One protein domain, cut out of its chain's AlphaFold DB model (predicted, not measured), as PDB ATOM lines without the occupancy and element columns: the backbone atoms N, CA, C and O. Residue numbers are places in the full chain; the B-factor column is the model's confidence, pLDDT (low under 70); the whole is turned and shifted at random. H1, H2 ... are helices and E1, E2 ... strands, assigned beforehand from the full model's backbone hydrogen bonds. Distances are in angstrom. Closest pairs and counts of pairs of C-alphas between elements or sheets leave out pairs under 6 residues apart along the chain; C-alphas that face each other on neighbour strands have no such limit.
ATOM      1  N   ARG A   4     436.560 257.239 404.907       97.81
ATOM      2  CA  ARG A   4     437.638 256.826 405.805       97.81
ATOM      3  C   ARG A   4     438.496 258.029 406.178       97.81
ATOM      4  O   ARG A   4     438.901 258.790 405.306       97.81
ATOM      5  N   GLU A   5     438.791 258.169 407.463       97.50
ATOM      6  CA  GLU A   5     439.732 259.176 407.951       97.50
ATOM      7  C   GLU A   5     441.134 258.934 407.382       97.50
ATOM      8  O   GLU A   5     441.598 257.791 407.288       97.50
ATOM      9  N   ILE A   6     441.800 260.015 406.981       97.81
ATOM     10  CA  ILE A   6     443.171 259.967 406.488       97.81
ATOM     11  C   ILE A   6     444.094 260.353 407.637       97.81
ATOM     12  O   ILE A   6     444.143 261.505 408.047       97.81
ATOM     13  N   ASN A   7     444.882 259.390 408.106       96.75
ATOM     14  CA  ASN A   7     446.020 259.691 408.966       96.75
ATOM     15  C   ASN A   7     447.162 260.196 408.080       96.75
ATOM     16  O   ASN A   7     447.660 259.440 407.239       96.75
ATOM     17  N   LEU A   8     447.543 261.464 408.237       98.00
ATOM     18  CA  LEU A   8     448.694 262.040 407.545       98.00
ATOM     19  C   LEU A   8     449.996 261.391 408.043       98.00
ATOM     20  O   LEU A   8     450.077 260.899 409.168       98.00
ATOM     21  N   PHE A   9     451.008 261.331 407.183       98.31
ATOM     22  CA  PHE A   9     452.292 260.709 407.496       98.31
ATOM     23  C   PHE A   9     453.411 261.307 406.656       98.31
ATOM     24  O   PHE A   9     453.195 261.836 405.564       98.31
ATOM     25  N   ASN A  10     454.630 261.132 407.157       98.56
ATOM     26  CA  ASN A  10     455.836 261.551 406.465       98.56
ATOM     27  C   ASN A  10     456.061 260.719 405.194       98.56
ATOM     28  O   ASN A  10     456.203 259.496 405.258       98.56
ATOM     29  N   GLN A  11     456.137 261.381 404.041       98.06
ATOM     30  CA  GLN A  11     456.623 260.784 402.795       98.06
ATOM     31  C   GLN A  11     457.330 261.827 401.932       98.06
ATOM     32  O   GLN A  11     456.978 263.004 401.923       98.06
ATOM     33  N   THR A  12     458.332 261.390 401.173       97.44
ATOM     34  CA  THR A  12     459.025 262.255 400.217       97.44
ATOM     35  C   THR A  12     458.240 262.320 398.915       97.44
ATOM     36  O   THR A  12     457.985 261.295 398.285       97.44
ATOM     37  N   VAL A  13     457.901 263.535 398.489       98.12
ATOM     38  CA  VAL A  13     457.147 263.784 397.258       98.12
ATOM     39  C   VAL A  13     457.930 264.777 396.397       98.12
ATOM     40  O   VAL A  13     457.814 265.985 396.593       98.12
ATOM     41  N   PRO A  14     458.775 264.304 395.463       97.38
ATOM     42  CA  PRO A  14     459.518 265.197 394.582       97.38
ATOM     43  C   PRO A  14     458.573 265.977 393.657       97.38
ATOM     44  O   PRO A  14     457.706 265.378 393.019       97.38
ATOM     45  N   ASN A  15     458.787 267.286 393.498       95.19
ATOM     46  CA  ASN A  15     457.979 268.120 392.594       95.19
ATOM     47  C   ASN A  15     457.950 267.576 391.157       95.19
ATOM     48  O   ASN A  15     456.906 267.581 390.513       95.19
ATOM     49  N   GLU A  16     459.070 267.036 390.672       97.19
ATOM     50  CA  GLU A  16     459.153 266.416 389.346       97.19
ATOM     51  C   GLU A  16     458.185 265.229 389.190       97.19
ATOM     52  O   GLU A  16     457.612 265.040 388.118       97.19
ATOM     53  N   ALA A  17     457.957 264.448 390.251       98.12
ATOM     54  CA  ALA A  17     457.010 263.336 390.223       98.12
ATOM     55  C   ALA A  17     455.570 263.836 390.050       98.12
ATOM     56  O   ALA A  17     454.806 263.256 389.277       98.12
ATOM     57  N   ILE A  18     455.211 264.937 390.718       98.06
ATOM     58  CA  ILE A  18     453.897 265.574 390.570       98.06
ATOM     59  C   ILE A  18     453.729 266.100 389.145       98.06
ATOM     60  O   ILE A  18     452.761 265.739 388.481       98.06
ATOM     61  N   GLN A  19     454.699 266.873 388.654       97.25
ATOM     62  CA  GLN A  19     454.656 267.466 387.314       97.25
ATOM     63  C   GLN A  19     454.526 266.398 386.224       97.25
ATOM     64  O   GLN A  19     453.611 266.450 385.404       97.25
ATOM     65  N   LYS A  20     455.360 265.350 386.268       97.50
ATOM     66  CA  LYS A  20     455.257 264.216 385.333       97.50
ATOM     67  C   LYS A  20     453.900 263.521 385.402       97.50
ATOM     68  O   LYS A  20     453.381 263.117 384.366       97.50
ATOM     69  N   SER A  21     453.330 263.376 386.597       98.25
ATOM     70  CA  SER A  21     452.040 262.703 386.781       98.25
ATOM     71  C   SER A  21     450.873 263.535 386.234       98.25
ATOM     72  O   SER A  21     450.007 262.985 385.554       98.25
ATOM     73  N   LEU A  22     450.873 264.853 386.469       98.25
ATOM     74  CA  LEU A  22     449.887 265.780 385.902       98.25
ATOM     75  C   LEU A  22     449.990 265.819 384.374       98.25
ATOM     76  O   LEU A  22     448.990 265.611 383.692       98.25
ATOM     77  N   HIS A  23     451.203 265.965 383.833       97.94
ATOM     78  CA  HIS A  23     451.443 265.948 382.388       97.94
ATOM     79  C   HIS A  23     450.963 264.640 381.755       97.94
ATOM     80  O   HIS A  23     450.260 264.660 380.748       97.94
ATOM     81  N   ALA A  24     451.294 263.493 382.360       97.88
ATOM     82  CA  ALA A  24     450.828 262.199 381.880       97.88
ATOM     83  C   ALA A  24     449.295 262.105 381.891       97.88
ATOM     84  O   ALA A  24     448.724 261.547 380.956       97.88
ATOM     85  N   CYS A  25     448.634 262.665 382.911       98.25
ATOM     86  CA  CYS A  25     447.178 262.703 382.992       98.25
ATOM     87  C   CYS A  25     446.582 263.552 381.866       98.25
ATOM     88  O   CYS A  25     445.752 263.052 381.114       98.25
ATOM     89  N   TYR A  26     447.028 264.799 381.711       97.94
ATOM     90  CA  TYR A  26     446.484 265.735 380.720       97.94
ATOM     91  C   TYR A  26     446.772 265.326 379.275       97.94
ATOM     92  O   TYR A  26     445.960 265.574 378.385       97.94
ATOM     93  N   GLU A  27     447.908 264.676 379.031       95.69
ATOM     94  CA  GLU A  27     448.268 264.207 377.697       95.69
ATOM     95  C   GLU A  27     447.488 262.945 377.312       95.69
ATOM     96  O   GLU A  27     447.079 262.778 376.163       95.69
ATOM     97  N   ASN A  28     447.247 262.037 378.260       94.81
ATOM     98  CA  ASN A  28     446.745 260.707 377.921       94.81
ATOM     99  C   ASN A  28     445.270 260.500 378.234       94.81
ATOM    100  O   ASN A  28     444.656 259.673 377.559       94.81
ATOM    101  N   ILE A  29     444.695 261.238 379.186       96.81
ATOM    102  CA  ILE A  29     443.329 261.024 379.667       96.81
ATOM    103  C   ILE A  29     442.412 262.167 379.233       96.81
ATOM    104  O   ILE A  29     442.665 263.327 379.540       96.81
ATOM    105  N   ALA A  30     441.321 261.835 378.538       97.06
ATOM    106  CA  ALA A  30     440.301 262.817 378.167       97.06
ATOM    107  C   ALA A  30     439.219 262.936 379.256       97.06
ATOM    108  O   ALA A  30     438.721 261.918 379.751       97.06
ATOM    109  N   PHE A  31     438.792 264.162 379.573       97.12
ATOM    110  CA  PHE A  31     437.622 264.378 380.426       97.12
ATOM    111  C   PHE A  31     436.369 264.058 379.609       97.12
ATOM    112  O   PHE A  31     436.056 264.759 378.649       97.12
ATOM    113  N   SER A  32     435.637 263.000 379.948       96.56
ATOM    114  CA  SER A  32     434.520 262.529 379.133       96.56
ATOM    115  C   SER A  32     433.408 261.863 379.932       96.56
ATOM    116  O   SER A  32     433.655 261.123 380.880       96.56
ATOM    117  N   THR A  33     432.169 262.060 379.480       95.75
ATOM    118  CA  THR A  33     430.997 261.301 379.934       95.75
ATOM    119  C   THR A  33     430.494 260.281 378.904       95.75
ATOM    120  O   THR A  33     429.604 259.488 379.219       95.75
ATOM    121  N   PHE A  34     431.085 260.219 377.699       93.06
ATOM    122  CA  PHE A  34     430.719 259.235 376.667       93.06
ATOM    123  C   PHE A  34     430.733 257.790 377.180       93.06
ATOM    124  O   PHE A  34     429.739 257.094 376.957       93.06
ATOM    125  N   PRO A  35     431.773 257.320 377.903       94.00
ATOM    126  CA  PRO A  35     431.797 255.941 378.385       94.00
ATOM    127  C   PRO A  35     430.600 255.553 379.255       94.00
ATOM    128  O   PRO A  35     430.138 254.411 379.202       94.00
ATOM    129  N   TYR A  36     430.072 256.509 380.014       94.94
ATOM    130  CA  TYR A  36     428.961 256.282 380.926       94.94
ATOM    131  C   TYR A  36     427.620 256.320 380.190       94.94
ATOM    132  O   TYR A  36     426.816 255.404 380.338       94.94
ATOM    133  N   HIS A  37     427.383 257.321 379.336       92.62
ATOM    134  CA  HIS A  37     426.095 257.458 378.644       92.62
ATOM    135  C   HIS A  37     425.968 256.551 377.419       92.62
ATOM    136  O   HIS A  37     424.961 255.859 377.262       92.62
ATOM    137  N   ALA A  38     426.985 256.521 376.555       88.19
ATOM    138  CA  ALA A  38     426.931 255.779 375.298       88.19
ATOM    139  C   ALA A  38     427.199 254.280 375.497       88.19
ATOM    140  O   ALA A  38     426.567 253.449 374.846       88.19
ATOM    141  N   TYR A  39     428.109 253.924 376.414       88.75
ATOM    142  CA  TYR A  39     428.531 252.528 376.629       88.75
ATOM    143  C   TYR A  39     428.070 251.938 377.963       88.75
ATOM    144  O   TYR A  39     428.393 250.785 378.250       88.75
ATOM    145  N   ARG A  40     427.287 252.695 378.746       91.06
ATOM    146  CA  ARG A  40     426.656 252.253 380.002       91.06
ATOM    147  C   ARG A  40     427.648 251.712 381.035       91.06
ATOM    148  O   ARG A  40     427.301 250.836 381.825       91.06
ATOM    149  N   LEU A  41     428.884 252.214 381.029       93.94
ATOM    150  CA  LEU A  41     429.824 251.921 382.104       93.94
ATOM    151  C   LEU A  41     429.438 252.701 383.359       93.94
ATOM    152  O   LEU A  41     429.080 253.872 383.287       93.94
ATOM    153  N   THR A  42     429.535 252.051 384.513       93.81
ATOM    154  CA  THR A  42     429.166 252.644 385.807       93.81
ATOM    155  C   THR A  42     430.366 252.956 386.694       93.81
ATOM    156  O   THR A  42     430.225 253.741 387.622       93.81
ATOM    157  N   LEU A  43     431.533 252.363 386.416       96.88
ATOM    158  CA  LEU A  43     432.747 252.531 387.216       96.88
ATOM    159  C   LEU A  43     433.804 253.311 386.443       96.88
ATOM    160  O   LEU A  43     434.194 252.906 385.345       96.88
ATOM    161  N   SER A  44     434.327 254.372 387.052       97.50
ATOM    162  CA  SER A  44     435.367 255.221 386.461       97.50
ATOM    163  C   SER A  44     436.693 254.489 386.240       97.50
ATOM    164  O   SER A  44     437.462 254.833 385.346       97.50
ATOM    165  N   SER A  45     436.964 253.430 387.006       96.50
ATOM    166  CA  SER A  45     438.090 252.529 386.739       96.50
ATOM    167  C   SER A  45     437.948 251.821 385.389       96.50
ATOM    168  O   SER A  45     438.901 251.777 384.617       96.50
ATOM    169  N   HIS A  46     436.753 251.321 385.067       95.69
ATOM    170  CA  HIS A  46     436.494 250.639 383.799       95.69
ATOM    171  C   HIS A  46     436.537 251.603 382.614       95.69
ATOM    172  O   HIS A  46     436.991 251.218 381.537       95.69
ATOM    173  N   THR A  47     436.068 252.845 382.785       95.50
ATOM    174  CA  THR A  47     436.166 253.851 381.718       95.50
ATOM    175  C   THR A  47     437.624 254.177 381.423       95.50
ATOM    176  O   THR A  47     438.023 254.197 380.260       95.50
ATOM    177  N   LEU A  48     438.432 254.334 382.476       95.12
ATOM    178  CA  LEU A  48     439.856 254.599 382.363       95.12
ATOM    179  C   LEU A  48     440.590 253.457 381.651       95.12
ATOM    180  O   LEU A  48     441.304 253.709 380.684       95.12
ATOM    181  N   ASP A  49     440.380 252.217 382.095       94.00
ATOM    182  CA  ASP A  49     441.094 251.044 381.576       94.00
ATOM    183  C   ASP A  49     440.728 250.740 380.112       94.00
ATOM    184  O   ASP A  49     441.549 250.225 379.356       94.00
ATOM    185  N   LYS A  50     439.494 251.061 379.699       93.69
ATOM    186  CA  LYS A  50     438.977 250.717 378.366       93.69
ATOM    187  C   LYS A  50     439.088 251.842 377.340       93.69
ATOM    188  O   LYS A  50     439.269 251.554 376.160       93.69
ATOM    189  N   TYR A  51     438.932 253.089 377.776       93.62
ATOM    190  CA  TYR A  51     438.819 254.246 376.890       93.62
ATOM    191  C   TYR A  51     439.838 255.341 377.196       93.62
ATOM    192  O   TYR A  51     439.821 256.365 376.531       93.62
ATOM    193  N   HIS A  52     440.700 255.203 378.210       95.38
ATOM    194  CA  HIS A  52     441.579 256.296 378.649       95.38
ATOM    195  C   HIS A  52     440.815 257.619 378.855       95.38
ATOM    196  O   HIS A  52     441.299 258.703 378.539       95.38
ATOM    197  N   SER A  53     439.574 257.544 379.328       96.88
ATOM    198  CA  SER A  53     438.722 258.712 379.521       96.88
ATOM    199  C   SER A  53     437.734 258.489 380.655       96.88
ATOM    200  O   SER A  53     437.476 257.362 381.089       96.88
ATOM    201  N   GLY A  54     437.185 259.585 381.157       97.06
ATOM    202  CA  GLY A  54     436.119 259.556 382.145       97.06
ATOM    203  C   GLY A  54     435.934 260.911 382.810       97.06
ATOM    204  O   GLY A  54     436.498 261.909 382.367       97.06
ATOM    205  N   ASN A  55     435.131 260.959 383.864       97.12
ATOM    206  CA  ASN A  55     434.907 262.189 384.622       97.12
ATOM    207  C   ASN A  55     436.080 262.478 385.590       97.12
ATOM    208  O   ASN A  55     437.139 261.841 385.535       97.12
ATOM    209  N   CYS A  56     435.882 263.415 386.520       97.69
ATOM    210  CA  CYS A  56     436.867 263.755 387.547       97.69
ATOM    211  C   CYS A  56     437.363 262.552 388.364       97.69
ATOM    212  O   CYS A  56     438.542 262.486 388.704       97.69
ATOM    213  N   ILE A  57     436.504 261.562 388.624       98.56
ATOM    214  CA  ILE A  57     436.863 260.349 389.363       98.56
ATOM    215  C   ILE A  57     437.856 259.519 388.554       98.56
ATOM    216  O   ILE A  57     438.846 259.046 389.116       98.56
ATOM    217  N   ALA A  58     437.650 259.371 387.244       98.44
ATOM    218  CA  ALA A  58     438.571 258.639 386.375       98.44
ATOM    219  C   ALA A  58     439.943 259.325 386.290       98.44
ATOM    220  O   ALA A  58     440.968 258.659 386.439       98.44
ATOM    221  N   MET A  59     439.973 260.652 386.124       98.38
ATOM    222  CA  MET A  59     441.225 261.420 386.073       98.38
ATOM    223  C   MET A  59     441.991 261.358 387.402       98.38
ATOM    224  O   MET A  59     443.180 261.040 387.425       98.38
ATOM    225  N   THR A  60     441.306 261.563 388.527       98.62
ATOM    226  CA  THR A  60     441.901 261.453 389.867       98.62
ATOM    227  C   THR A  60     442.364 260.020 390.164       98.62
ATOM    228  O   THR A  60     443.431 259.811 390.749       98.62
ATOM    229  N   THR A  61     441.627 259.008 389.693       98.69
ATOM    230  CA  THR A  61     442.021 257.591 389.787       98.69
ATOM    231  C   THR A  61     443.274 257.296 388.968       98.69
ATOM    232  O   THR A  61     444.172 256.610 389.463       98.69
ATOM    233  N   PHE A  62     443.374 257.823 387.743       98.62
ATOM    234  CA  PHE A  62     444.587 257.715 386.935       98.62
ATOM    235  C   PHE A  62     445.779 258.321 387.671       98.62
ATOM    236  O   PHE A  62     446.795 257.647 387.844       98.62
ATOM    237  N   LEU A  63     445.634 259.551 388.171       98.38
ATOM    238  CA  LEU A  63     446.707 260.260 388.860       98.38
ATOM    239  C   LEU A  63     447.185 259.491 390.103       98.38
ATOM    240  O   LEU A  63     448.387 259.279 390.275       98.38
ATOM    241  N   LYS A  64     446.251 258.969 390.913       98.75
ATOM    242  CA  LYS A  64     446.542 258.081 392.054       98.75
ATOM    243  C   LYS A  64     447.344 256.846 391.636       98.75
ATOM    244  O   LYS A  64     448.373 256.546 392.243       98.75
ATOM    245  N   ARG A  65     446.890 256.132 390.598       98.56
ATOM    246  CA  ARG A  65     447.551 254.917 390.086       98.56
ATOM    247  C   ARG A  65     448.945 255.221 389.535       98.56
ATOM    248  O   ARG A  65     449.879 254.463 389.811       98.56
ATOM    249  N   TYR A  66     449.096 256.319 388.798       98.62
ATOM    250  CA  TYR A  66     450.356 256.722 388.180       98.62
ATOM    251  C   TYR A  66     451.404 257.096 389.235       98.62
ATOM    252  O   TYR A  66     452.516 256.564 389.205       98.62
ATOM    253  N   LEU A  67     451.030 257.930 390.214       98.69
ATOM    254  CA  LEU A  67     451.882 258.311 391.347       98.69
ATOM    255  C   LEU A  67     452.336 257.091 392.154       98.69
ATOM    256  O   LEU A  67     453.523 256.938 392.450       98.69
ATOM    257  N   HIS A  68     451.410 256.185 392.466       98.56
ATOM    258  CA  HIS A  68     451.738 254.982 393.219       98.56
ATOM    259  C   HIS A  68     452.683 254.055 392.445       98.56
ATOM    260  O   HIS A  68     453.689 253.592 392.980       98.56
ATOM    261  N   THR A  69     452.388 253.794 391.172       98.25
ATOM    262  CA  THR A  69     453.126 252.805 390.378       98.25
ATOM    263  C   THR A  69     454.541 253.284 390.064       98.25
ATOM    264  O   THR A  69     455.498 252.546 390.326       98.25
ATOM    265  N   ASN A  70     454.667 254.522 389.575       98.31
ATOM    266  CA  ASN A  70     455.916 255.076 389.047       98.31
ATOM    267  C   ASN A  70     456.783 255.761 390.109       98.31
ATOM    268  O   ASN A  70     457.999 255.826 389.952       98.31
ATOM    269  N   HIS A  71     456.175 256.260 391.189       97.88
ATOM    270  CA  HIS A  71     456.873 257.084 392.181       97.88
ATOM    271  C   HIS A  71     456.726 256.581 393.621       97.88
ATOM    272  O   HIS A  71     457.324 257.157 394.522       97.88
ATOM    273  N   LYS A  72     455.955 255.505 393.852       98.25
ATOM    274  CA  LYS A  72     455.665 254.945 395.189       98.25
ATOM    275  C   LYS A  72     455.028 255.951 396.156       98.25
ATOM    276  O   LYS A  72     455.032 255.733 397.364       98.25
ATOM    277  N   ILE A  73     454.416 257.006 395.619       98.75
ATOM    278  CA  ILE A  73     453.712 258.028 396.392       98.75
ATOM    279  C   ILE A  73     452.333 257.491 396.773       98.75
ATOM    280  O   ILE A  73     451.596 256.962 395.936       98.75
ATOM    281  N   ARG A  74     451.987 257.610 398.054       98.62
ATOM    282  CA  ARG A  74     450.676 257.217 398.577       98.62
ATOM    283  C   ARG A  74     449.746 258.422 398.586       98.62
ATOM    284  O   ARG A  74     450.135 259.506 399.012       98.62
ATOM    285  N   SER A  75     448.513 258.213 398.145       98.75
ATOM    286  CA  SER A  75     447.528 259.279 397.994       98.75
ATOM    287  C   SER A  75     446.093 258.775 398.139       98.75
ATOM    288  O   SER A  75     445.812 257.574 398.032       98.75
ATOM    289  N   PHE A  76     445.176 259.701 398.395       98.81
ATOM    290  CA  PHE A  76     443.792 259.430 398.769       98.81
ATOM    291  C   PHE A  76     442.845 260.257 397.908       98.81
ATOM    292  O   PHE A  76     443.112 261.424 397.648       98.81
ATOM    293  N   ILE A  77     441.762 259.638 397.441       98.75
ATOM    294  CA  ILE A  77     440.734 260.350 396.678       98.75
ATOM    295  C   ILE A  77     439.836 261.031 397.700       98.75
ATOM    296  O   ILE A  77     439.214 260.339 398.505       98.75
ATOM    297  N   VAL A  78     439.789 262.355 397.686       98.75
ATOM    298  CA  VAL A  78     439.003 263.136 398.643       98.75
ATOM    299  C   VAL A  78     437.859 263.843 397.923       98.75
ATOM    300  O   VAL A  78     438.045 264.296 396.788       98.75
ATOM    301  N   PRO A  79     436.664 263.915 398.528       98.44
ATOM    302  CA  PRO A  79     435.563 264.659 397.948       98.44
ATOM    303  C   PRO A  79     435.833 266.162 398.003       98.44
ATOM    304  O   PRO A  79     436.561 266.663 398.861       98.44
ATOM    305  N   ALA A  80     435.226 266.875 397.069       98.31
ATOM    306  CA  ALA A  80     435.324 268.313 396.945       98.31
ATOM    307  C   ALA A  80     433.988 268.897 396.488       98.31
ATOM    308  O   ALA A  80     433.209 268.241 395.784       98.31
ATOM    309  N   SER A  81     433.740 270.144 396.870       97.75
ATOM    310  CA  SER A  81     432.789 270.985 396.154       97.75
ATOM    311  C   SER A  81     433.471 271.669 394.969       97.75
ATOM    312  O   SER A  81     434.682 271.556 394.773       97.75
ATOM    313  N   VAL A  82     432.680 272.346 394.144       96.88
ATOM    314  CA  VAL A  82     433.161 273.111 392.987       96.88
ATOM    315  C   VAL A  82     432.656 274.551 393.077       96.88
ATOM    316  O   VAL A  82     431.597 274.766 393.674       96.88
ATOM    317  N   PRO A  83     433.361 275.519 392.463       95.25
ATOM    318  CA  PRO A  83     432.853 276.874 392.271       95.25
ATOM    319  C   PRO A  83     431.447 276.844 391.670       95.25
ATOM    320  O   PRO A  83     431.163 276.012 390.796       95.25
ATOM    321  N   ASN A  84     430.569 277.761 392.074       93.25
ATOM    322  CA  ASN A  84     429.206 277.817 391.546       93.25
ATOM    323  C   ASN A  84     429.195 277.995 390.025       93.25
ATOM    324  O   ASN A  84     428.322 277.436 389.366       93.25
ATOM    325  N   ILE A  85     430.192 278.687 389.456       90.56
ATOM    326  CA  ILE A  85     430.336 278.837 387.998       90.56
ATOM    327  C   ILE A  85     430.521 277.509 387.239       90.56
ATOM    328  O   ILE A  85     430.275 277.461 386.034       90.56
ATOM    329  N   PHE A  86     430.951 276.437 387.913       91.62
ATOM    330  CA  PHE A  86     431.155 275.110 387.321       91.62
ATOM    331  C   PHE A  86     430.186 274.052 387.848       91.62
ATOM    332  O   PHE A  86     430.166 272.928 387.335       91.62
ATOM    333  N   ARG A  87     429.381 274.383 388.863       93.69
ATOM    334  CA  ARG A  87     428.446 273.436 389.465       93.69
ATOM    335  C   ARG A  87     427.320 273.112 388.492       93.69
ATOM    336  O   ARG A  87     426.659 274.001 387.963       93.69
ATOM    337  N   VAL A  88     427.069 271.821 388.297       93.38
ATOM    338  CA  VAL A  88     425.893 271.360 387.554       93.38
ATOM    339  C   VAL A  88     424.664 271.529 388.443       93.38
ATOM    340  O   VAL A  88     424.657 271.123 389.603       93.38
ATOM    341  N   GLU A  89     423.618 272.154 387.914       93.56
ATOM    342  CA  GLU A  89     422.382 272.350 388.664       93.56
ATOM    343  C   GLU A  89     421.779 271.000 389.098       93.56
ATOM    344  O   GLU A  89     421.736 270.041 388.330       93.56
ATOM    345  N   GLY A  90     421.345 270.915 390.358       92.00
ATOM    346  CA  GLY A  90     420.774 269.700 390.950       92.00
ATOM    347  C   GLY A  90     421.782 268.723 391.569       92.00
ATOM    348  O   GLY A  90     421.371 267.802 392.277       92.00
ATOM    349  N   THR A  91     423.096 268.917 391.399       94.50
ATOM    350  CA  THR A  91     424.086 268.082 392.102       94.50
ATOM    351  C   THR A  91     424.264 268.499 393.571       94.50
ATOM    352  O   THR A  91     424.118 269.683 393.889       94.50
ATOM    353  N   PRO A  92     424.632 267.568 394.477       94.94
ATOM    354  CA  PRO A  92     425.005 267.896 395.859       94.94
ATOM    355  C   PRO A  92     426.180 268.885 395.954       94.94
ATOM    356  O   PRO A  92     426.899 269.091 394.979       94.94
ATOM    357  N   GLU A  93     426.422 269.451 397.143       95.19
ATOM    358  CA  GLU A  93     427.590 270.320 397.386       95.19
ATOM    359  C   GLU A  93     428.903 269.585 397.081       95.19
ATOM    360  O   GLU A  93     429.697 270.053 396.266       95.19
ATOM    361  N   LEU A  94     429.097 268.401 397.672       96.88
ATOM    362  CA  LEU A  94     430.217 267.511 397.370       96.88
ATOM    363  C   LEU A  94     429.908 266.707 396.101       96.88
ATOM    364  O   LEU A  94     429.363 265.605 396.161       96.88
ATOM    365  N   CYS A  95     430.221 267.294 394.950       96.88
ATOM    366  CA  CYS A  95     429.949 266.737 393.621       96.88
ATOM    367  C   CYS A  95     431.215 266.506 392.785       96.88
ATOM    368  O   CYS A  95     431.124 266.208 391.595       96.88
ATOM    369  N   HIS A  96     432.389 266.611 393.404       98.12
ATOM    370  CA  HIS A  96     433.679 266.484 392.742       98.12
ATOM    371  C   HIS A  96     434.679 265.704 393.599       98.12
ATOM    372  O   HIS A  96     434.432 265.454 394.780       98.12
ATOM    373  N   VAL A  97     435.796 265.281 393.005       98.56
ATOM    374  CA  VAL A  97     436.892 264.624 393.724       98.56
ATOM    375  C   VAL A  97     438.250 265.152 393.290       98.56
ATOM    376  O   VAL A  97     438.502 265.372 392.107       98.56
ATOM    377  N   SER A  98     439.156 265.233 394.254       98.62
ATOM    378  CA  SER A  98     440.565 265.569 394.054       98.62
ATOM    379  C   SER A  98     441.460 264.526 394.729       98.62
ATOM    380  O   SER A  98     440.980 263.536 395.296       98.62
ATOM    381  N   LEU A  99     442.774 264.721 394.649       98.62
ATOM    382  CA  LEU A  99     443.758 263.842 395.256       98.62
ATOM    383  C   LEU A  99     444.489 264.535 396.408       98.62
ATOM    384  O   LEU A  99     445.127 265.562 396.202       98.62
ATOM    385  N   LEU A 100     444.479 263.912 397.586       98.75
ATOM    386  CA  LEU A 100     445.275 264.317 398.744       98.75
ATOM    387  C   LEU A 100     446.536 263.453 398.851       98.75
ATOM    388  O   LEU A 100     446.464 262.219 398.830       98.75
ATOM    389  N   ILE A 101     447.697 264.090 398.998       98.75
ATOM    390  CA  ILE A 101     448.998 263.432 399.171       98.75
ATOM    391  C   ILE A 101     449.623 263.899 400.490       98.75
ATOM    392  O   ILE A 101     450.055 265.046 400.559       98.75
ATOM    393  N   PRO A 102     449.714 263.054 401.532       98.50
ATOM    394  CA  PRO A 102     450.396 263.438 402.770       98.50
ATOM    395  C   PRO A 102     451.859 263.823 402.540       98.50
ATOM    396  O   PRO A 102     452.496 263.277 401.643       98.50
ATOM    397  N   LEU A 103     452.399 264.726 403.351       97.94
ATOM    398  CA  LEU A 103     453.812 265.123 403.319       97.94
ATOM    399  C   LEU A 103     454.464 264.938 404.675       97.94
ATOM    400  O   LEU A 103     455.565 264.395 404.767       97.94
ATOM    401  N   THR A 104     453.758 265.380 405.710       97.81
ATOM    402  CA  THR A 104     454.108 265.207 407.115       97.81
ATOM    403  C   THR A 104     452.874 264.739 407.880       97.81
ATOM    404  O   THR A 104     451.870 264.374 407.277       97.81
ATOM    405  N   GLU A 105     452.926 264.744 409.207       97.19
ATOM    406  CA  GLU A 105     451.760 264.491 410.063       97.19
ATOM    407  C   GLU A 105     450.768 265.667 410.097       97.19
ATOM    408  O   GLU A 105     449.655 265.503 410.586       97.19
ATOM    409  N   THR A 106     451.142 266.838 409.566       95.94
ATOM    410  CA  THR A 106     450.305 268.052 409.584       95.94
ATOM    411  C   THR A 106     450.124 268.698 408.219       95.94
ATOM    412  O   THR A 106     449.313 269.610 408.091       95.94
ATOM    413  N   SER A 107     450.865 268.273 407.195       96.56
ATOM    414  CA  SER A 107     450.786 268.874 405.866       96.56
ATOM    415  C   SER A 107     450.608 267.859 404.751       96.56
ATOM    416  O   SER A 107     450.976 266.683 404.859       96.56
ATOM    417  N   TYR A 108     450.004 268.329 403.665       97.69
ATOM    418  CA  TYR A 108     449.666 267.541 402.489       97.69
ATOM    419  C   TYR A 108     449.626 268.415 401.231       97.69
ATOM    420  O   TYR A 108     449.583 269.641 401.303       97.69
ATOM    421  N   TYR A 109     449.623 267.770 400.068       98.19
ATOM    422  CA  TYR A 109     449.261 268.395 398.801       98.19
ATOM    423  C   TYR A 109     447.830 268.049 398.401       98.19
ATOM    424  O   TYR A 109     447.395 266.914 398.606       98.19
ATOM    425  N   ILE A 110     447.150 268.997 397.756       98.44
ATOM    426  CA  ILE A 110     445.980 268.743 396.910       98.44
ATOM    427  C   ILE A 110     446.399 268.824 395.440       98.44
ATOM    428  O   ILE A 110     447.083 269.763 395.027       98.44
ATOM    429  N   LEU A 111     445.974 267.833 394.656       98.38
ATOM    430  CA  LEU A 111     446.034 267.837 393.197       98.38
ATOM    431  C   LEU A 111     444.631 267.666 392.629       98.38
ATOM    432  O   LEU A 111     443.944 266.698 392.963       98.38
ATOM    433  N   ASP A 112     444.249 268.555 391.719       98.31
ATOM    434  CA  ASP A 112     442.969 268.480 391.028       98.31
ATOM    435  C   ASP A 112     443.163 268.482 389.504       98.31
ATOM    436  O   ASP A 112     443.355 269.539 388.891       98.31
ATOM    437  N   PRO A 113     443.135 267.299 388.864       97.81
ATOM    438  CA  PRO A 113     443.323 267.212 387.426       97.81
ATOM    439  C   PRO A 113     442.094 267.680 386.630       97.81
ATOM    440  O   PRO A 113     442.225 267.980 385.447       97.81
ATOM    441  N   ALA A 114     440.902 267.760 387.228       96.38
ATOM    442  CA  ALA A 114     439.714 268.246 386.521       96.38
ATOM    443  C   ALA A 114     439.683 269.778 386.428       96.38
ATOM    444  O   ALA A 114     439.136 270.318 385.469       96.38
ATOM    445  N   PHE A 115     440.298 270.460 387.400       96.06
ATOM    446  CA  PHE A 115     440.567 271.900 387.344       96.06
ATOM    447  C   PHE A 115     441.913 272.253 386.707       96.06
ATOM    448  O   PHE A 115     442.307 273.415 386.728       96.06
ATOM    449  N   TYR A 116     442.604 271.282 386.102       97.50
ATOM    450  CA  TYR A 116     443.853 271.505 385.372       97.50
ATOM    451  C   TYR A 116     444.902 272.266 386.197       97.50
ATOM    452  O   TYR A 116     445.536 273.204 385.704       97.50
ATOM    453  N   PHE A 117     445.081 271.868 387.461       97.94
ATOM    454  CA  PHE A 117     446.159 272.387 388.303       97.94
ATOM    455  C   PHE A 117     447.512 272.198 387.604       97.94
ATOM    456  O   PHE A 117     447.807 271.123 387.070       97.94
ATOM    457  N   LEU A 118     448.351 273.230 387.637       97.19
ATOM    458  CA  LEU A 118     449.710 273.225 387.093       97.19
ATOM    459  C   LEU A 118     450.746 272.753 388.121       97.19
ATOM    460  O   LEU A 118     451.926 272.613 387.814       97.19
ATOM    461  N   GLY A 119     450.321 272.482 389.353       96.69
ATOM    462  CA  GLY A 119     451.178 271.998 390.425       96.69
ATOM    463  C   GLY A 119     450.378 271.586 391.657       96.69
ATOM    464  O   GLY A 119     449.148 271.550 391.621       96.69
ATOM    465  N   PRO A 120     451.064 271.236 392.751       96.94
ATOM    466  CA  PRO A 120     450.402 270.962 394.012       96.94
ATOM    467  C   PRO A 120     449.994 272.234 394.744       96.94
ATOM    468  O   PRO A 120     450.797 273.151 394.896       96.94
ATOM    469  N   MET A 121     448.793 272.222 395.317       97.06
ATOM    470  CA  MET A 121     448.460 273.138 396.403       97.06
ATOM    471  C   MET A 121     449.004 272.552 397.709       97.06
ATOM    472  O   MET A 121     448.529 271.510 398.157       97.06
ATOM    473  N   TYR A 122     450.019 273.184 398.299       96.00
ATOM    474  CA  TYR A 122     450.502 272.851 399.645       96.00
ATOM    475  C   TYR A 122     449.483 273.288 400.684       96.00
ATOM    476  O   TYR A 122     448.999 274.404 400.595       96.00
ATOM    477  N   VAL A 123     449.183 272.438 401.663       95.50
ATOM    478  CA  VAL A 123     448.307 272.763 402.790       95.50
ATOM    479  C   VAL A 123     448.974 272.299 404.078       95.50
ATOM    480  O   VAL A 123     449.415 271.155 404.178       95.50
ATOM    481  N   ASP A 124     449.029 273.178 405.073       94.06
ATOM    482  CA  ASP A 124     449.510 272.905 406.425       94.06
ATOM    483  C   ASP A 124     448.360 273.120 407.418       94.06
ATOM    484  O   ASP A 124     447.755 274.185 407.492       94.06
ATOM    485  N   GLN A 125     448.006 272.097 408.184       92.19
ATOM    486  CA  GLN A 125     446.873 272.174 409.109       92.19
ATOM    487  C   GLN A 125     447.165 273.043 410.339       92.19
ATOM    488  O   GLN A 125     446.239 273.408 411.062       92.19
ATOM    489  N   VAL A 126     448.438 273.360 410.597       90.56
ATOM    490  CA  VAL A 126     448.875 274.134 411.767       90.56
ATOM    491  C   VAL A 126     449.158 275.584 411.396       90.56
ATOM    492  O   VAL A 126     448.907 276.488 412.195       90.56
ATOM    493  N   LYS A 127     449.682 275.833 410.193       85.06
ATOM    494  CA  LYS A 127     449.950 277.194 409.719       85.06
ATOM    495  C   LYS A 127     448.714 277.765 409.033       85.06
ATOM    496  O   LYS A 127     448.139 277.151 408.150       85.06
ATOM    497  N   ALA A 128     448.335 278.983 409.404       70.69
ATOM    498  CA  ALA A 128     447.209 279.691 408.794       70.69
ATOM    499  C   ALA A 128     447.605 280.475 407.527       70.69
ATOM    500  O   ALA A 128     446.930 281.437 407.166       70.69
ATOM    501  N   GLU A 129     448.726 280.130 406.890       77.75
ATOM    502  CA  GLU A 129     449.192 280.861 405.711       77.75
ATOM    503  C   GLU A 129     448.306 280.530 404.501       77.75
ATOM    504  O   GLU A 129     447.957 279.364 404.307       77.75
ATOM    505  N   PRO A 130     447.915 281.532 403.697       77.06
ATOM    506  CA  PRO A 130     447.183 281.281 402.470       77.06
ATOM    507  C   PRO A 130     448.069 280.523 401.483       77.06
ATOM    508  O   PRO A 130     449.248 280.825 401.292       77.06
ATOM    509  N   TYR A 131     447.465 279.539 400.839       87.94
ATOM    510  CA  TYR A 131     448.087 278.683 399.846       87.94
ATOM    511  C   TYR A 131     447.729 279.178 398.457       87.94
ATOM    512  O   TYR A 131     446.633 279.695 398.255       87.94
ATOM    513  N   ALA A 132     448.628 278.996 397.498       94.94
ATOM    514  CA  ALA A 132     448.377 279.328 396.107       94.94
ATOM    515  C   ALA A 132     448.732 278.141 395.219       94.94
ATOM    516  O   ALA A 132     449.706 277.425 395.471       94.94
ATOM    517  N   VAL A 133     447.939 277.944 394.175       97.06
ATOM    518  CA  VAL A 133     448.264 277.042 393.079       97.06
ATOM    519  C   VAL A 133     447.778 277.648 391.778       97.06
ATOM    520  O   VAL A 133     446.698 278.237 391.706       97.06
ATOM    521  N   ASP A 134     448.578 277.467 390.744       97.31
ATOM    522  CA  ASP A 134     448.222 277.878 389.403       97.31
ATOM    523  C   ASP A 134     447.387 276.800 388.711       97.31
ATOM    524  O   ASP A 134     447.590 275.596 388.900       97.31
ATOM    525  N   SER A 135     446.454 277.231 387.874       97.12
ATOM    526  CA  SER A 135     445.593 276.376 387.063       97.12
ATOM    527  C   SER A 135     445.449 276.943 385.654       97.12
ATOM    528  O   SER A 135     445.637 278.140 385.420       97.12
ATOM    529  N   MET A 136     445.123 276.083 384.690       96.88
ATOM    530  CA  MET A 136     444.829 276.510 383.324       96.88
ATOM    531  C   MET A 136     443.345 276.341 383.016       96.88
ATOM    532  O   MET A 136     442.839 275.229 382.865       96.88
ATOM    533  N   ASN A 137     442.646 277.453 382.812       94.88
ATOM    534  CA  ASN A 137     441.300 277.443 382.269       94.88
ATOM    535  C   ASN A 137     441.348 277.109 380.779       94.88
ATOM    536  O   ASN A 137     441.381 277.987 379.910       94.88
ATOM    537  N   ILE A 138     441.311 275.816 380.471       95.00
ATOM    538  CA  ILE A 138     441.394 275.320 379.098       95.00
ATOM    539  C   ILE A 138     440.228 275.789 378.219       95.00
ATOM    540  O   ILE A 138     440.318 275.715 376.998       95.00
ATOM    541  N   HIS A 139     439.122 276.272 378.796       91.75
ATOM    542  CA  HIS A 139     437.974 276.767 378.037       91.75
ATOM    543  C   HIS A 139     438.162 278.214 377.577       91.75
ATOM    544  O   HIS A 139     437.631 278.568 376.527       91.75
ATOM    545  N   LYS A 140     438.939 279.004 378.324       91.38
ATOM    546  CA  LYS A 140     439.259 280.409 378.027       91.38
ATOM    547  C   LYS A 140     440.714 280.635 377.594       91.38
ATOM    548  O   LYS A 140     441.061 281.765 377.281       91.38
ATOM    549  N   GLN A 141     441.543 279.585 377.585       89.25
ATOM    550  CA  GLN A 141     443.002 279.659 377.394       89.25
ATOM    551  C   GLN A 141     443.661 280.655 378.356       89.25
ATOM    552  O   GLN A 141     444.465 281.497 377.958       89.25
ATOM    553  N   ARG A 142     443.268 280.589 379.629       94.19
ATOM    554  CA  ARG A 142     443.662 281.579 380.627       94.19
ATOM    555  C   ARG A 142     444.291 280.918 381.838       94.19
ATOM    556  O   ARG A 142     443.718 279.992 382.400       94.19
ATOM    557  N   HIS A 143     445.438 281.441 382.244       96.25
ATOM    558  CA  HIS A 143     446.064 281.105 383.511       96.25
ATOM    559  C   HIS A 143     445.267 281.713 384.670       96.25
ATOM    560  O   HIS A 143     444.934 282.897 384.624       96.25
ATOM    561  N   GLU A 144     444.960 280.919 385.688       96.19
ATOM    562  CA  GLU A 144     444.171 281.336 386.849       96.19
ATOM    563  C   GLU A 144     444.873 280.912 388.140       96.19
ATOM    564  O   GLU A 144     445.242 279.746 388.297       96.19
ATOM    565  N   THR A 145     445.017 281.851 389.074       97.50
ATOM    566  CA  THR A 145     445.521 281.586 390.424       97.50
ATOM    567  C   THR A 145     444.363 281.174 391.325       97.50
ATOM    568  O   THR A 145     443.348 281.874 391.424       97.50
ATOM    569  N   ILE A 146     444.522 280.051 392.016       97.50
ATOM    570  CA  ILE A 146     443.601 279.586 393.050       97.50
ATOM    571  C   ILE A 146     444.270 279.808 394.396       97.50
ATOM    572  O   ILE A 146     445.368 279.306 394.641       97.50
ATOM    573  N   LEU A 147     443.585 280.538 395.269       96.62
ATOM    574  CA  LEU A 147     444.009 280.752 396.643       96.62
ATOM    575  C   LEU A 147     443.224 279.827 397.566       96.62
ATOM    576  O   LEU A 147     442.050 279.546 397.320       96.62
ATOM    577  N   GLY A 148     443.868 279.348 398.627       94.19
ATOM    578  CA  GLY A 148     443.255 278.447 399.588       94.19
ATOM    579  C   GLY A 148     443.662 278.713 401.029       94.19
ATOM    580  O   GLY A 148     444.708 279.292 401.303       94.19
ATOM    581  N   GLN A 149     442.830 278.266 401.964       93.56
ATOM    582  CA  GLN A 149     443.083 278.332 403.397       93.56
ATOM    583  C   GLN A 149     442.470 277.112 404.087       93.56
ATOM    584  O   GLN A 149     441.372 276.674 403.747       93.56
ATOM    585  N   TYR A 150     443.177 276.560 405.072       94.00
ATOM    586  CA  TYR A 150     442.626 275.513 405.928       94.00
ATOM    587  C   TYR A 150     441.752 276.134 407.024       94.00
ATOM    588  O   TYR A 150     442.214 277.011 407.754       94.00
ATOM    589  N   ASP A 151     440.500 275.689 407.147       91.12
ATOM    590  CA  ASP A 151     439.524 276.233 408.110       91.12
ATOM    591  C   ASP A 151     439.390 275.400 409.400       91.12
ATOM    592  O   ASP A 151     438.521 275.657 410.234       91.12
ATOM    593  N   GLY A 152     440.253 274.395 409.575       89.88
ATOM    594  CA  GLY A 152     440.184 273.426 410.670       89.88
ATOM    595  C   GLY A 152     439.492 272.114 410.295       89.88
ATOM    596  O   GLY A 152     439.645 271.138 411.028       89.88
ATOM    597  N   GLN A 153     438.779 272.061 409.166       90.19
ATOM    598  CA  GLN A 153     438.088 270.858 408.683       90.19
ATOM    599  C   GLN A 153     438.477 270.512 407.243       90.19
ATOM    600  O   GLN A 153     438.755 269.351 406.924       90.19
ATOM    601  N   ARG A 154     438.524 271.522 406.375       94.31
ATOM    602  CA  ARG A 154     438.757 271.386 404.938       94.31
ATOM    603  C   ARG A 154     439.648 272.505 404.412       94.31
ATOM    604  O   ARG A 154     439.891 273.512 405.076       94.31
ATOM    605  N   CYS A 155     440.169 272.317 403.204       95.38
ATOM    606  CA  CYS A 155     440.843 273.387 402.478       95.38
ATOM    607  C   CYS A 155     439.791 274.158 401.679       95.38
ATOM    608  O   CYS A 155     439.274 273.626 400.701       95.38
ATOM    609  N   LEU A 156     439.445 275.366 402.119       96.00
ATOM    610  CA  LEU A 156     438.580 276.282 401.380       96.00
ATOM    611  C   LEU A 156     439.394 277.004 400.314       96.00
ATOM    612  O   LEU A 156     440.516 277.422 400.583       96.00
ATOM    613  N   CYS A 157     438.827 277.174 399.128       96.81
ATOM    614  CA  CYS A 157     439.490 277.773 397.980       96.81
ATOM    615  C   CYS A 157     438.589 278.771 397.259       96.81
ATOM    616  O   CYS A 157     437.364 278.707 397.365       96.81
ATOM    617  N   PHE A 158     439.216 279.679 396.520       96.69
ATOM    618  CA  PHE A 158     438.571 280.608 395.597       96.69
ATOM    619  C   PHE A 158     439.538 280.973 394.463       96.69
ATOM    620  O   PHE A 158     440.760 280.895 394.618       96.69
ATOM    621  N   PHE A 159     439.005 281.401 393.318       96.25
ATOM    622  CA  PHE A 159     439.830 282.032 392.288       96.25
ATOM    623  C   PHE A 159     440.195 283.443 392.730       96.25
ATOM    624  O   PHE A 159     439.321 284.177 393.188       96.25
ATOM    625  N   GLU A 160     441.447 283.860 392.541       95.69
ATOM    626  CA  GLU A 160     441.920 285.200 392.925       95.69
ATOM    627  C   GLU A 160     441.047 286.326 392.334       95.69
ATOM    628  O   GLU A 160     440.722 287.298 393.013       95.69
ATOM    629  N   GLU A 161     440.579 286.158 391.094       93.25
ATOM    630  CA  GLU A 161     439.688 287.111 390.417       93.25
ATOM    631  C   GLU A 161     438.211 287.027 390.858       93.25
ATOM    632  O   GLU A 161     437.404 287.880 390.485       93.25
ATOM    633  N   SER A 162     437.823 285.996 391.612       94.00
ATOM    634  CA  SER A 162     436.447 285.777 392.080       94.00
ATOM    635  C   SER A 162     436.414 285.260 393.527       94.00
ATOM    636  O   SER A 162     435.974 284.139 393.789       94.00
ATOM    637  N   PRO A 163     436.846 286.077 394.506       94.31
ATOM    638  CA  PRO A 163     437.000 285.643 395.895       94.31
ATOM    639  C   PRO A 163     435.682 285.307 396.607       94.31
ATOM    640  O   PRO A 163     435.695 284.699 397.672       94.31
ATOM    641  N   SER A 164     434.537 285.703 396.043       95.75
ATOM    642  CA  SER A 164     433.217 285.380 396.589       95.75
ATOM    643  C   SER A 164     432.708 283.988 396.207       95.75
ATOM    644  O   SER A 164     431.792 283.498 396.864       95.75
ATOM    645  N   ASP A 165     433.238 283.373 395.143       95.75
ATOM    646  CA  ASP A 165     432.817 282.040 394.698       95.75
ATOM    647  C   ASP A 165     433.754 280.976 395.279       95.75
ATOM    648  O   ASP A 165     434.763 280.602 394.680       95.75
ATOM    649  N   THR A 166     433.445 280.547 396.502       96.38
ATOM    650  CA  THR A 166     434.279 279.615 397.260       96.38
ATOM    651  C   THR A 166     433.858 278.161 397.061       96.38
ATOM    652  O   THR A 166     432.690 277.840 396.836       96.38
ATOM    653  N   TRP A 167     434.822 277.254 397.192       97.62
ATOM    654  CA  TRP A 167     434.607 275.807 397.255       97.62
ATOM    655  C   TRP A 167     435.590 275.177 398.245       97.62
ATOM    656  O   TRP A 167     436.375 275.892 398.864       97.62
ATOM    657  N   GLY A 168     435.550 273.860 398.446       97.25
ATOM    658  CA  GLY A 168     436.451 273.212 399.394       97.25
ATOM    659  C   GLY A 168     436.800 271.765 399.081       97.25
ATOM    660  O   GLY A 168     436.018 271.039 398.469       97.25
ATOM    661  N   TYR A 169     437.980 271.361 399.551       98.12
ATOM    662  CA  TYR A 169     438.515 270.003 399.496       98.12
ATOM    663  C   TYR A 169     438.505 269.376 400.888       98.12
ATOM    664  O   TYR A 169     439.135 269.891 401.816       98.12
ATOM    665  N   GLU A 170     437.811 268.252 401.025       98.00
ATOM    666  CA  GLU A 170     437.708 267.526 402.287       98.00
ATOM    667  C   GLU A 170     439.010 266.779 402.628       98.00
ATOM    668  O   GLU A 170     439.847 266.493 401.770       98.00
ATOM    669  N   THR A 171     439.175 266.423 403.902       96.69
ATOM    670  CA  THR A 171     440.386 265.764 404.437       96.69
ATOM    671  C   THR A 171     440.189 264.278 404.753       96.69
ATOM    672  O   THR A 171     441.016 263.651 405.415       96.69
ATOM    673  N   TYR A 172     439.109 263.676 404.249       97.88
ATOM    674  CA  TYR A 172     438.828 262.244 404.362       97.88
ATOM    675  C   TYR A 172     438.741 261.581 402.987       97.88
ATOM    676  O   TYR A 172     438.364 262.201 401.997       97.88
ATOM    677  N   GLU A 173     439.056 260.290 402.922       98.56
ATOM    678  CA  GLU A 173     438.971 259.527 401.681       98.56
ATOM    679  C   GLU A 173     437.531 259.080 401.425       98.56
ATOM    680  O   GLU A 173     436.882 258.513 402.311       98.56
ATOM    681  N   VAL A 174     437.053 259.275 400.196       98.44
ATOM    682  CA  VAL A 174     435.817 258.660 399.702       98.44
ATOM    683  C   VAL A 174     436.117 257.269 399.138       98.44
ATOM    684  O   VAL A 174     437.035 257.088 398.339       98.44
ATOM    685  N   LEU A 175     435.345 256.267 399.569       98.00
ATOM    686  CA  LEU A 175     435.562 254.859 399.202       98.00
ATOM    687  C   LEU A 175     434.644 254.366 398.074       98.00
ATOM    688  O   LEU A 175     434.902 253.309 397.504       98.00
ATOM    689  N   ASP A 176     433.579 255.107 397.777       97.81
ATOM    690  CA  ASP A 176     432.554 254.804 396.771       97.81
ATOM    691  C   ASP A 176     432.267 256.030 395.875       97.81
ATOM    692  O   ASP A 176     431.125 256.499 395.807       97.81
ATOM    693  N   PRO A 177     433.290 256.645 395.241       98.00
ATOM    694  CA  PRO A 177     433.109 257.918 394.544       98.00
ATOM    695  C   PRO A 177     432.153 257.814 393.349       98.00
ATOM    696  O   PRO A 177     431.402 258.752 393.092       98.00
ATOM    697  N   ASP A 178     432.125 256.687 392.634       98.00
ATOM    698  CA  ASP A 178     431.210 256.489 391.504       98.00
ATOM    699  C   ASP A 178     429.742 256.493 391.971       98.00
ATOM    700  O   ASP A 178     428.898 257.175 391.388       98.00
ATOM    701  N   GLU A 179     429.446 255.805 393.077       97.00
ATOM    702  CA  GLU A 179     428.099 255.675 393.638       97.00
ATOM    703  C   GLU A 179     427.636 256.895 394.441       97.00
ATOM    704  O   GLU A 179     426.434 257.091 394.609       97.00
ATOM    705  N   SER A 180     428.560 257.694 394.973       95.88
ATOM    706  CA  SER A 180     428.226 258.830 395.844       95.88
ATOM    707  C   SER A 180     428.395 260.202 395.202       95.88
ATOM    708  O   SER A 180     427.800 261.159 395.690       95.88
ATOM    709  N   ILE A 181     429.184 260.308 394.132       96.00
ATOM    710  CA  ILE A 181     429.470 261.565 393.430       96.00
ATOM    711  C   ILE A 181     429.146 261.408 391.946       96.00
ATOM    712  O   ILE A 181     428.331 262.158 391.403       96.00
ATOM    713  N   GLY A 182     429.729 260.392 391.304       94.81
ATOM    714  CA  GLY A 182     429.620 260.173 389.861       94.81
ATOM    715  C   GLY A 182     428.173 260.062 389.382       94.81
ATOM    716  O   GLY A 182     427.790 260.736 388.425       94.81
TER     717      GLY A 182
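What this domain is: This is residues 4 to 182 of the 254 residues of an uncharacterized protein of viral metagenome (UniProt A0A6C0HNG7). Two curled, strongly twisted sheets of four strands each make a rough, loosely closed barrel, E5 coming beside E6 and the end of E2 beside the end of E9. The long helix H4 packs on the outer face of the first sheet, H1 crosses H4, and H3 and the small H2 form a knob at one end. The printed part has 179 residues with five named helices and ten named strands, in the order H1 E1 H2 H3 H4 E2 E3 E4 E5 E6 E7 E8 E9 E10 H5, a mixed class. The sheets, E2 - E3 - E4 - E5 and E6 - E7 - E8 - E9, are antiparallel, and the whole is compact, with a radius of gyration of the C-alphas of 15.4 A and spans of 46 by 37 by 32 A.

Where its parts are: H1, residues 15 to 28, begins at C-alpha 15 (457.979, 268.120, 392.594) and is 19.9 A long. E1 is 30 to 32, H2 34 to 37, H3 44 to 51. H4, 56 to 71, is 21.6 A long. E2 is 76 to 80, E3 96 to 102 with 19.7 A, E4 107 to 111, E5 121 to 124, E6 131 to 137 with 18.9 A. E7, 142 to 150, is 26.0 A long. E8 is 155 to 159; E9, 162 to 169, bends by 74 degrees at residue 165. E10 is 172 to 174, and H5, 177 to 182, ends at C-alpha 182 (429.620, 260.173, 389.861).

How they stand to each other: H4, the hub, is on the first sheet, over E3 at a height of 9.5 A over the sheet. H1 touches H4 at a steep tilt of 48 degrees, opposite ways, closest at the C-alphas of Ser 21 and Leu 63, 6.2 A apart. With residues 57 to 62 alone H4 touches H3, about perpendicular at 80 degrees, closest at the C-alphas of Ser 44 and Ala 58, 4.7 A. H2 and H3 only just touch, with 3 pairs of C-alphas within 8 A, closest Pro 35 and Thr 47, 5.9 A. H5 is on the same face as H4. E2 to E5 and E6 to E9 are each a meander, every strand the antiparallel neighbour of the one before. In the hairpin E2 and E3, N 78 and O 98 are 2.9 A apart; in the hairpin E6 and E7, N 133 and O 146 are 2.9 A apart. The closest C-alphas of E5 and E6, Met 121 and Val 133, are 5.1 A apart; those of E2 and E9, Ala 80 and Tyr 169, 4.4 A. E1 and E10 pair with no named strand. In H1, H3, H4 and H5 every O i to N i+4 pair is within hydrogen-bond range; H2 is too short for one.

The domain as a whole: The C-alphas farthest apart, of Ala 38 and Lys 127, are 46.6 A apart. The printed part has no cut; the link E2 to E3 is long. The mean pLDDT of the printed part is 95.9, and no printed residue is under 70.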